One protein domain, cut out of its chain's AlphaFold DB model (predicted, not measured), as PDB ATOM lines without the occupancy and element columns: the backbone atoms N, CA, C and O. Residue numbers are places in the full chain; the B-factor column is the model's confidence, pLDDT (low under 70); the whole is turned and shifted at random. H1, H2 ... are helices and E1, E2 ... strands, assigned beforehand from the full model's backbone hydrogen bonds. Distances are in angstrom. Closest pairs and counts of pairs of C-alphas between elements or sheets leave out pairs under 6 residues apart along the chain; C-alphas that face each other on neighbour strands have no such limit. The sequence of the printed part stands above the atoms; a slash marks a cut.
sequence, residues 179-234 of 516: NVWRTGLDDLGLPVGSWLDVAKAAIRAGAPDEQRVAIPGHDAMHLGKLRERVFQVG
ATOM      1  N   ASN A 179     -36.328 -38.091  20.061       77.38
ATOM      2  CA  ASN A 179     -35.642 -37.412  18.954       77.38
ATOM      3  C   ASN A 179     -36.549 -37.287  17.735       77.38
ATOM      4  O   ASN A 179     -37.373 -38.154  17.486       77.38
ATOM      5  N   VAL A 180     -36.352 -36.237  16.942       82.88
ATOM      6  CA  VAL A 180     -37.060 -36.059  15.670       82.88
ATOM      7  C   VAL A 180     -36.355 -36.869  14.588       82.88
ATOM      8  O   VAL A 180     -35.160 -36.677  14.347       82.88
ATOM      9  N   TRP A 181     -37.092 -37.744  13.916       83.69
ATOM     10  CA  TRP A 181     -36.637 -38.459  12.738       83.69
ATOM     11  C   TRP A 181     -36.961 -37.638  11.490       83.69
ATOM     12  O   TRP A 181     -38.108 -37.526  11.069       83.69
ATOM     13  N   ARG A 182     -35.926 -37.024  10.907       83.69
ATOM     14  CA  ARG A 182     -36.087 -36.081   9.792       83.69
ATOM     15  C   ARG A 182     -36.745 -36.713   8.564       83.69
ATOM     16  O   ARG A 182     -37.621 -36.093   7.987       83.69
ATOM     17  N   THR A 183     -36.400 -37.958   8.246       86.31
ATOM     18  CA  THR A 183     -37.037 -38.715   7.158       86.31
ATOM     19  C   THR A 183     -38.546 -38.824   7.360       86.31
ATOM     20  O   THR A 183     -39.302 -38.584   6.435       86.31
ATOM     21  N   GLY A 184     -38.994 -39.069   8.594       86.06
ATOM     22  CA  GLY A 184     -40.414 -39.119   8.925       86.06
ATOM     23  C   GLY A 184     -41.152 -37.786   8.787       86.06
ATOM     24  O   GLY A 184     -42.334 -37.771   8.450       86.06
ATOM     25  N   LEU A 185     -40.465 -36.662   9.030       89.25
ATOM     26  CA  LEU A 185     -41.008 -35.335   8.722       89.25
ATOM     27  C   LEU A 185     -41.149 -35.134   7.218       89.25
ATOM     28  O   LEU A 185     -42.208 -34.703   6.770       89.25
ATOM     29  N   ASP A 186     -40.097 -35.462   6.468       89.00
ATOM     30  CA  ASP A 186     -40.051 -35.291   5.018       89.00
ATOM     31  C   ASP A 186     -41.129 -36.160   4.334       89.00
ATOM     32  O   ASP A 186     -41.873 -35.659   3.492       89.00
ATOM     33  N   ASP A 187     -41.301 -37.413   4.768       90.25
ATOM     34  CA  ASP A 187     -42.305 -38.359   4.252       90.25
ATOM     35  C   ASP A 187     -43.751 -37.890   4.480       90.25
ATOM     36  O   ASP A 187     -44.645 -38.167   3.679       90.25
ATOM     37  N   LEU A 188     -43.999 -37.185   5.588       88.31
ATOM     38  CA  LEU A 188     -45.311 -36.629   5.924       88.31
ATOM     39  C   LEU A 188     -45.476 -35.172   5.460       88.31
ATOM     40  O   LEU A 188     -46.531 -34.579   5.685       88.31
ATOM     41  N   GLY A 189     -44.447 -34.593   4.831       90.56
ATOM     42  CA  GLY A 189     -44.422 -33.200   4.388       90.56
ATOM     43  C   GLY A 189     -44.538 -32.180   5.524       90.56
ATOM     44  O   GLY A 189     -45.009 -31.073   5.285       90.56
ATOM     45  N   LEU A 190     -44.163 -32.540   6.757       92.06
ATOM     46  CA  LEU A 190     -44.383 -31.708   7.941       92.06
ATOM     47  C   LEU A 190     -43.236 -30.704   8.153       92.06
ATOM     48  O   LEU A 190     -42.060 -31.081   8.101       92.06
ATOM     49  N   PRO A 191     -43.532 -29.434   8.482       90.19
ATOM     50  CA  PRO A 191     -42.503 -28.431   8.714       90.19
ATOM     51  C   PRO A 191     -41.810 -28.631  10.066       90.19
ATOM     52  O   PRO A 191     -42.428 -29.008  11.063       90.19
ATOM     53  N   VAL A 192     -40.525 -28.278  10.145       90.44
ATOM     54  CA  VAL A 192     -39.824 -28.152  11.432       90.44
ATOM     55  C   VAL A 192     -40.314 -26.888  12.146       90.44
ATOM     56  O   VAL A 192     -40.243 -25.797  11.586       90.44
ATOM     57  N   GLY A 193     -40.780 -27.013  13.391       89.12
ATOM     58  CA  GLY A 193     -41.260 -25.871  14.175       89.12
ATOM     59  C   GLY A 193     -41.496 -26.193  15.652       89.12
ATOM     60  O   GLY A 193     -41.283 -27.322  16.092       89.12
ATOM     61  N   SER A 194     -41.966 -25.200  16.412       88.25
ATOM     62  CA  SER A 194     -42.201 -25.290  17.866       88.25
ATOM     63  C   SER A 194     -43.230 -26.352  18.274       88.25
ATOM     64  O   SER A 194     -43.185 -26.854  19.395       88.25
ATOM     65  N   TRP A 195     -44.121 -26.759  17.365       92.69
ATOM     66  CA  TRP A 195     -45.064 -27.859  17.592       92.69
ATOM     67  C   TRP A 195     -44.359 -29.188  17.917       92.69
ATOM     68  O   TRP A 195     -44.914 -30.016  18.637       92.69
ATOM     69  N   LEU A 196     -43.119 -29.380  17.446       90.44
ATOM     70  CA  LEU A 196     -42.304 -30.550  17.781       90.44
ATOM     71  C   LEU A 196     -41.984 -30.606  19.272       90.44
ATOM     72  O   LEU A 196     -41.925 -31.694  19.835       90.44
ATOM     73  N   ASP A 197     -41.780 -29.459  19.916       84.69
ATOM     74  CA  ASP A 197     -41.490 -29.408  21.347       84.69
ATOM     75  C   ASP A 197     -42.748 -29.712  22.168       84.69
ATOM     76  O   ASP A 197     -42.666 -30.457  23.143       84.69
ATOM     77  N   VAL A 198     -43.918 -29.256  21.703       87.50
ATOM     78  CA  VAL A 198     -45.226 -29.622  22.279       87.50
ATOM     79  C   VAL A 198     -45.469 -31.130  22.172       87.50
ATOM     80  O   VAL A 198     -45.812 -31.773  23.163       87.50
ATOM     81  N   ALA A 199     -45.239 -31.722  20.997       89.56
ATOM     82  CA  ALA A 199     -45.388 -33.162  20.794       89.56
ATOM     83  C   ALA A 199     -44.398 -33.975  21.644       89.56
ATOM     84  O   ALA A 199     -44.793 -34.945  22.285       89.56
ATOM     85  N   LYS A 200     -43.121 -33.567  21.705       86.50
ATOM     86  CA  LYS A 200     -42.123 -34.211  22.574       86.50
ATOM     87  C   LYS A 200     -42.527 -34.140  24.044       86.50
ATOM     88  O   LYS A 200     -42.380 -35.136  24.742       86.50
ATOM     89  N   ALA A 201     -43.013 -32.989  24.511       83.19
ATOM     90  CA  ALA A 201     -43.478 -32.824  25.886       83.19
ATOM     91  C   ALA A 201     -44.655 -33.762  26.191       83.19
ATOM     92  O   ALA A 201     -44.611 -34.479  27.184       83.19
ATOM     93  N   ALA A 202     -45.644 -33.845  25.296       86.75
ATOM     94  CA  ALA A 202     -46.771 -34.767  25.441       86.75
ATOM     95  C   ALA A 202     -46.323 -36.243  25.457       86.75
ATOM     96  O   ALA A 202     -46.772 -37.014  26.300       86.75
ATOM     97  N   ILE A 203     -45.384 -36.632  24.582       86.19
ATOM     98  CA  ILE A 203     -44.814 -37.992  24.559       86.19
ATOM     99  C   ILE A 203     -44.123 -38.324  25.887       86.19
ATOM    100  O   ILE A 203     -44.322 -39.423  26.405       86.19
ATOM    101  N   ARG A 204     -43.332 -37.390  26.438       79.44
ATOM    102  CA  ARG A 204     -42.650 -37.565  27.733       79.44
ATOM    103  C   ARG A 204     -43.625 -37.655  28.902       79.44
ATOM    104  O   ARG A 204     -43.412 -38.473  29.783       79.44
ATOM    105  N   ALA A 205     -44.707 -36.881  28.867       81.88
ATOM    106  CA  ALA A 205     -45.765 -36.920  29.874       81.88
ATOM    107  C   ALA A 205     -46.652 -38.180  29.793       81.88
ATOM    108  O   ALA A 205     -47.597 -38.309  30.564       81.88
ATOM    109  N   GLY A 206     -46.396 -39.092  28.845       84.31
ATOM    110  CA  GLY A 206     -47.210 -40.295  28.669       84.31
ATOM    111  C   GLY A 206     -48.624 -40.002  28.163       84.31
ATOM    112  O   GLY A 206     -49.538 -40.774  28.435       84.31
ATOM    113  N   ALA A 207     -48.816 -38.893  27.442       89.38
ATOM    114  CA  ALA A 207     -50.112 -38.535  26.880       89.38
ATOM    115  C   ALA A 207     -50.667 -39.633  25.949       89.38
ATOM    116  O   ALA A 207     -49.880 -40.286  25.247       89.38
ATOM    117  N   PRO A 208     -52.004 -39.812  25.908       93.25
ATOM    118  CA  PRO A 208     -52.649 -40.831  25.089       93.25
ATOM    119  C   PRO A 208     -52.412 -40.577  23.599       93.25
ATOM    120  O   PRO A 208     -52.329 -39.430  23.146       93.25
ATOM    121  N   ASP A 209     -52.333 -41.653  22.821       94.00
ATOM    122  CA  ASP A 209     -52.026 -41.588  21.391       94.00
ATOM    123  C   ASP A 209     -53.113 -40.848  20.587       94.00
ATOM    124  O   ASP A 209     -52.822 -40.275  19.532       94.00
ATOM    125  N   GLU A 210     -54.339 -40.773  21.116       95.25
ATOM    126  CA  GLU A 210     -55.472 -40.032  20.561       95.25
ATOM    127  C   GLU A 210     -55.331 -38.513  20.715       95.25
ATOM    128  O   GLU A 210     -56.021 -37.765  20.013       95.25
ATOM    129  N   GLN A 211     -54.445 -38.021  21.586       95.44
ATOM    130  CA  GLN A 211     -54.231 -36.584  21.742       95.44
ATOM    131  C   GLN A 211     -53.814 -35.964  20.403       95.44
ATOM    132  O   GLN A 211     -52.942 -36.477  19.705       95.44
ATOM    133  N   ARG A 212     -54.429 -34.837  20.034       96.06
ATOM    134  CA  ARG A 212     -54.134 -34.148  18.773       96.06
ATOM    135  C   ARG A 212     -53.107 -33.041  18.987       96.06
ATOM    136  O   ARG A 212     -53.261 -32.219  19.886       96.06
ATOM    137  N   VAL A 213     -52.088 -32.993  18.134       95.31
ATOM    138  CA  VAL A 213     -51.080 -31.925  18.100       95.31
ATOM    139  C   VAL A 213     -51.338 -31.040  16.890       95.31
ATOM    140  O   VAL A 213     -51.395 -31.530  15.763       95.31
ATOM    141  N   ALA A 214     -51.494 -29.736  17.119       94.31
ATOM    142  CA  ALA A 214     -51.632 -28.755  16.049       94.31
ATOM    143  C   ALA A 214     -50.291 -28.548  15.331       94.31
ATOM    144  O   ALA A 214     -49.266 -28.336  15.979       94.31
ATOM    145  N   ILE A 215     -50.310 -28.579  13.998       93.69
ATOM    146  CA  ILE A 215     -49.123 -28.428  13.155       93.69
ATOM    147  C   ILE A 215     -49.363 -27.252  12.198       93.69
ATOM    148  O   ILE A 215     -50.376 -27.243  11.502       93.69
ATOM    149  N   PRO A 216     -48.479 -26.241  12.139       90.25
ATOM    150  CA  PRO A 216     -48.680 -25.087  11.265       90.25
ATOM    151  C   PRO A 216     -48.817 -25.493   9.793       90.25
ATOM    152  O   PRO A 216     -47.913 -26.119   9.251       90.25
ATOM    153  N   GLY A 217     -49.925 -25.112   9.151       89.56
ATOM    154  CA  GLY A 217     -50.192 -25.419   7.740       89.56
ATOM    155  C   GLY A 217     -50.702 -26.839   7.465       89.56
ATOM    156  O   GLY A 217     -50.838 -27.201   6.302       89.56
ATOM    157  N   HIS A 218     -50.996 -27.628   8.503       90.69
ATOM    158  CA  HIS A 218     -51.512 -28.994   8.389       90.69
ATOM    159  C   HIS A 218     -52.663 -29.229   9.373       90.69
ATOM    160  O   HIS A 218     -52.785 -28.548  10.393       90.69
ATOM    161  N   ASP A 219     -53.487 -30.241   9.100       91.50
ATOM    162  CA  ASP A 219     -54.467 -30.712  10.076       91.50
ATOM    163  C   ASP A 219     -53.767 -31.238  11.332       91.50
ATOM    164  O   ASP A 219     -52.709 -31.869  11.269       91.50
ATOM    165  N   ALA A 220     -54.385 -31.013  12.494       92.56
ATOM    166  CA  ALA A 220     -53.864 -31.540  13.747       92.56
ATOM    167  C   ALA A 220     -53.785 -33.073  13.687       92.56
ATOM    168  O   ALA A 220     -54.771 -33.729  13.347       92.56
ATOM    169  N   MET A 221     -52.642 -33.650  14.052       94.00
ATOM    170  CA  MET A 221     -52.391 -35.092  13.951       94.00
ATOM    171  C   MET A 221     -52.409 -35.770  15.319       94.00
ATOM    172  O   MET A 221     -52.032 -35.167  16.321       94.00
ATOM    173  N   HIS A 222     -52.820 -37.038  15.351       96.12
ATOM    174  CA  HIS A 222     -52.758 -37.870  16.551       96.12
ATOM    175  C   HIS A 222     -51.312 -38.104  17.003       96.12
ATOM    176  O   HIS A 222     -50.430 -38.387  16.181       96.12
ATOM    177  N   LEU A 223     -51.086 -38.013  18.313       94.00
ATOM    178  CA  LEU A 223     -49.779 -38.143  18.938       94.00
ATOM    179  C   LEU A 223     -49.158 -39.512  18.666       94.00
ATOM    180  O   LEU A 223     -47.966 -39.560  18.387       94.00
ATOM    181  N   GLY A 224     -49.949 -40.590  18.644       92.62
ATOM    182  CA  GLY A 224     -49.455 -41.938  18.333       92.62
ATOM    183  C   GLY A 224     -48.850 -42.043  16.932       92.62
ATOM    184  O   GLY A 224     -47.737 -42.537  16.761       92.62
ATOM    185  N   LYS A 225     -49.514 -41.457  15.925       92.31
ATOM    186  CA  LYS A 225     -48.998 -41.419  14.545       92.31
ATOM    187  C   LYS A 225     -47.704 -40.610  14.448       92.31
ATOM    188  O   LYS A 225     -46.785 -40.994  13.728       92.31
ATOM    189  N   LEU A 226     -47.618 -39.493  15.173       92.69
ATOM    190  CA  LEU A 226     -46.389 -38.702  15.254       92.69
ATOM    191  C   LEU A 226     -45.282 -39.469  15.996       92.69
ATOM    192  O   LEU A 226     -44.142 -39.473  15.542       92.69
ATOM    193  N   ARG A 227     -45.605 -40.154  17.098       89.12
ATOM    194  CA  ARG A 227     -44.680 -40.984  17.881       89.12
ATOM    195  C   ARG A 227     -44.070 -42.094  17.027       89.12
ATOM    196  O   ARG A 227     -42.874 -42.316  17.127       89.12
ATOM    197  N   GLU A 228     -44.868 -42.747  16.185       89.19
ATOM    198  CA  GLU A 228     -44.425 -43.835  15.304       89.19
ATOM    199  C   GLU A 228     -43.599 -43.334  14.110       89.19
ATOM    200  O   GLU A 228     -42.575 -43.918  13.763       89.19
ATOM    201  N   ARG A 229     -44.055 -42.261  13.449       89.56
ATOM    202  CA  ARG A 229     -43.506 -41.837  12.152       89.56
ATOM    203  C   ARG A 229     -42.475 -40.727  12.257       89.56
ATOM    204  O   ARG A 229     -41.541 -40.704  11.470       89.56
ATOM    205  N   VAL A 230     -42.645 -39.801  13.195       90.00
ATOM    206  CA  VAL A 230     -41.849 -38.567  13.302       90.00
ATOM    207  C   VAL A 230     -40.833 -38.638  14.436       90.00
ATOM    208  O   VAL A 230     -39.800 -37.974  14.359       90.00
ATOM    209  N   PHE A 231     -41.085 -39.423  15.485       87.25
ATOM    210  CA  PHE A 231     -40.202 -39.488  16.646       87.25
ATOM    211  C   PHE A 231     -39.507 -40.843  16.786       87.25
ATOM    212  O   PHE A 231     -40.092 -41.898  16.595       87.25
ATOM    213  N   GLN A 232     -38.236 -40.814  17.178       77.56
ATOM    214  CA  GLN A 232     -37.531 -41.987  17.676       77.56
ATOM    215  C   GLN A 232     -37.516 -41.918  19.201       77.56
ATOM    216  O   GLN A 232     -36.832 -41.063  19.780       77.56
ATOM    217  N   VAL A 233     -38.284 -42.812  19.825       76.69
ATOM    218  CA  VAL A 233     -38.381 -42.946  21.279       76.69
ATOM    219  C   VAL A 233     -37.465 -44.074  21.752       76.69
ATOM    220  O   VAL A 233     -37.423 -45.138  21.142       76.69
ATOM    221  N   GLY A 234     -36.706 -43.841  22.818       70.56
ATOM    222  CA  GLY A 234     -35.832 -44.850  23.411       70.56
ATOM    223  C   GLY A 234     -35.562 -44.575  24.888       70.56
ATOM    224  O   GLY A 234     -36.014 -43.544  25.400       70.56
TER     225      GLY A 234
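AT A GLANCE: This is residues 179 to 234 of the 516 residues of the protein "Ribonuclease Z" of Palleronia marisminoris (UniProt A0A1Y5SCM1). This is a small rounded domain with two helices at its core, H2 and H3, set about perpendicular to each other, and a two-strand hairpin, E1 and E2, along one side. The hairpin's strand E1 has H2 near it, while E2 is followed by H3 with no residue between them; at the end away from the hairpin lie the short helix H1 and the last strand E3, whose residues 231 to 232 make a short antiparallel pairing with residues 179 to 180 at the beginning of the printed part. The printed part has 56 residues, with three named helices and three named strands in the order H1 H2 E1 E2 H3 E3; the one sheet, E1 - E2, is antiparallel, and the class is mixed, helices and strands. The whole is compact, with a radius of gyration of the C-alphas of 10.0 A and spans of 25 by 23 by 17 A.

HOW THE PARTS SIT: H1, residues 182 to 187, is close to but not clearly touching H3, residues 223 to 229; their closest C-alphas, of Gly 184 and Arg 229, are 5.2 A apart, and their lines are about perpendicular at 84 degrees. H2, residues 195 to 204, is apart from H1 but touches H3, about perpendicular at 79 degrees, with the closest C-alphas those of Ala 199 and Leu 223, 6.9 A apart. The closest C-alphas of H2 and E1, residues 212 to 215, are those of Trp 195 and Ile 215, at 6.0 A. E1 and E2, residues 218 to 222, form an antiparallel hairpin, their directions at 153 degrees; N 213 and O 221 are within hydrogen-bond range at 2.8 A, as are N 221 and O 213 at 3.0 A. E3, residues 231 to 234, pairs with no named strand, but its residues 231 to 232 pair antiparallel with residues 179 to 180. H2 and E3 are near each other, while E3 is apart from both E1 and E2. In H1, H2 and H3 every O i to N i+4 pair is within hydrogen-bond range.

IN THESE COORDINATES: H1 begins at C-alpha 182, (-36.087, -36.081, 9.792), and measures 8.6 A from first to last C-alpha. H2, the longest helix by residues, begins at C-alpha 195, (-45.064, -27.859, 17.592), and measures 14.2 A. E1 measures 9.5 A, E2 12.1 A and H3 10.0 A. E3 measures 9.7 A and ends at C-alpha 234, (-35.832, -44.850, 23.411).

THE WHOLE: The two C-alphas farthest apart, those of Gly 217 and Gly 234, are 28.8 A apart, while the first and last printed C-alphas, of Asn 179 and Gly 234, are 8.7 A apart. The printed part has no cut. The links E1 to E2, E2 to H3 and H3 to E3 are tight, those from H1 to H2 and from H2 to E1 are short, and no link is long. The mean pLDDT of the printed part is 88.6, and no printed residue is under 70; the mean for E3 is 78.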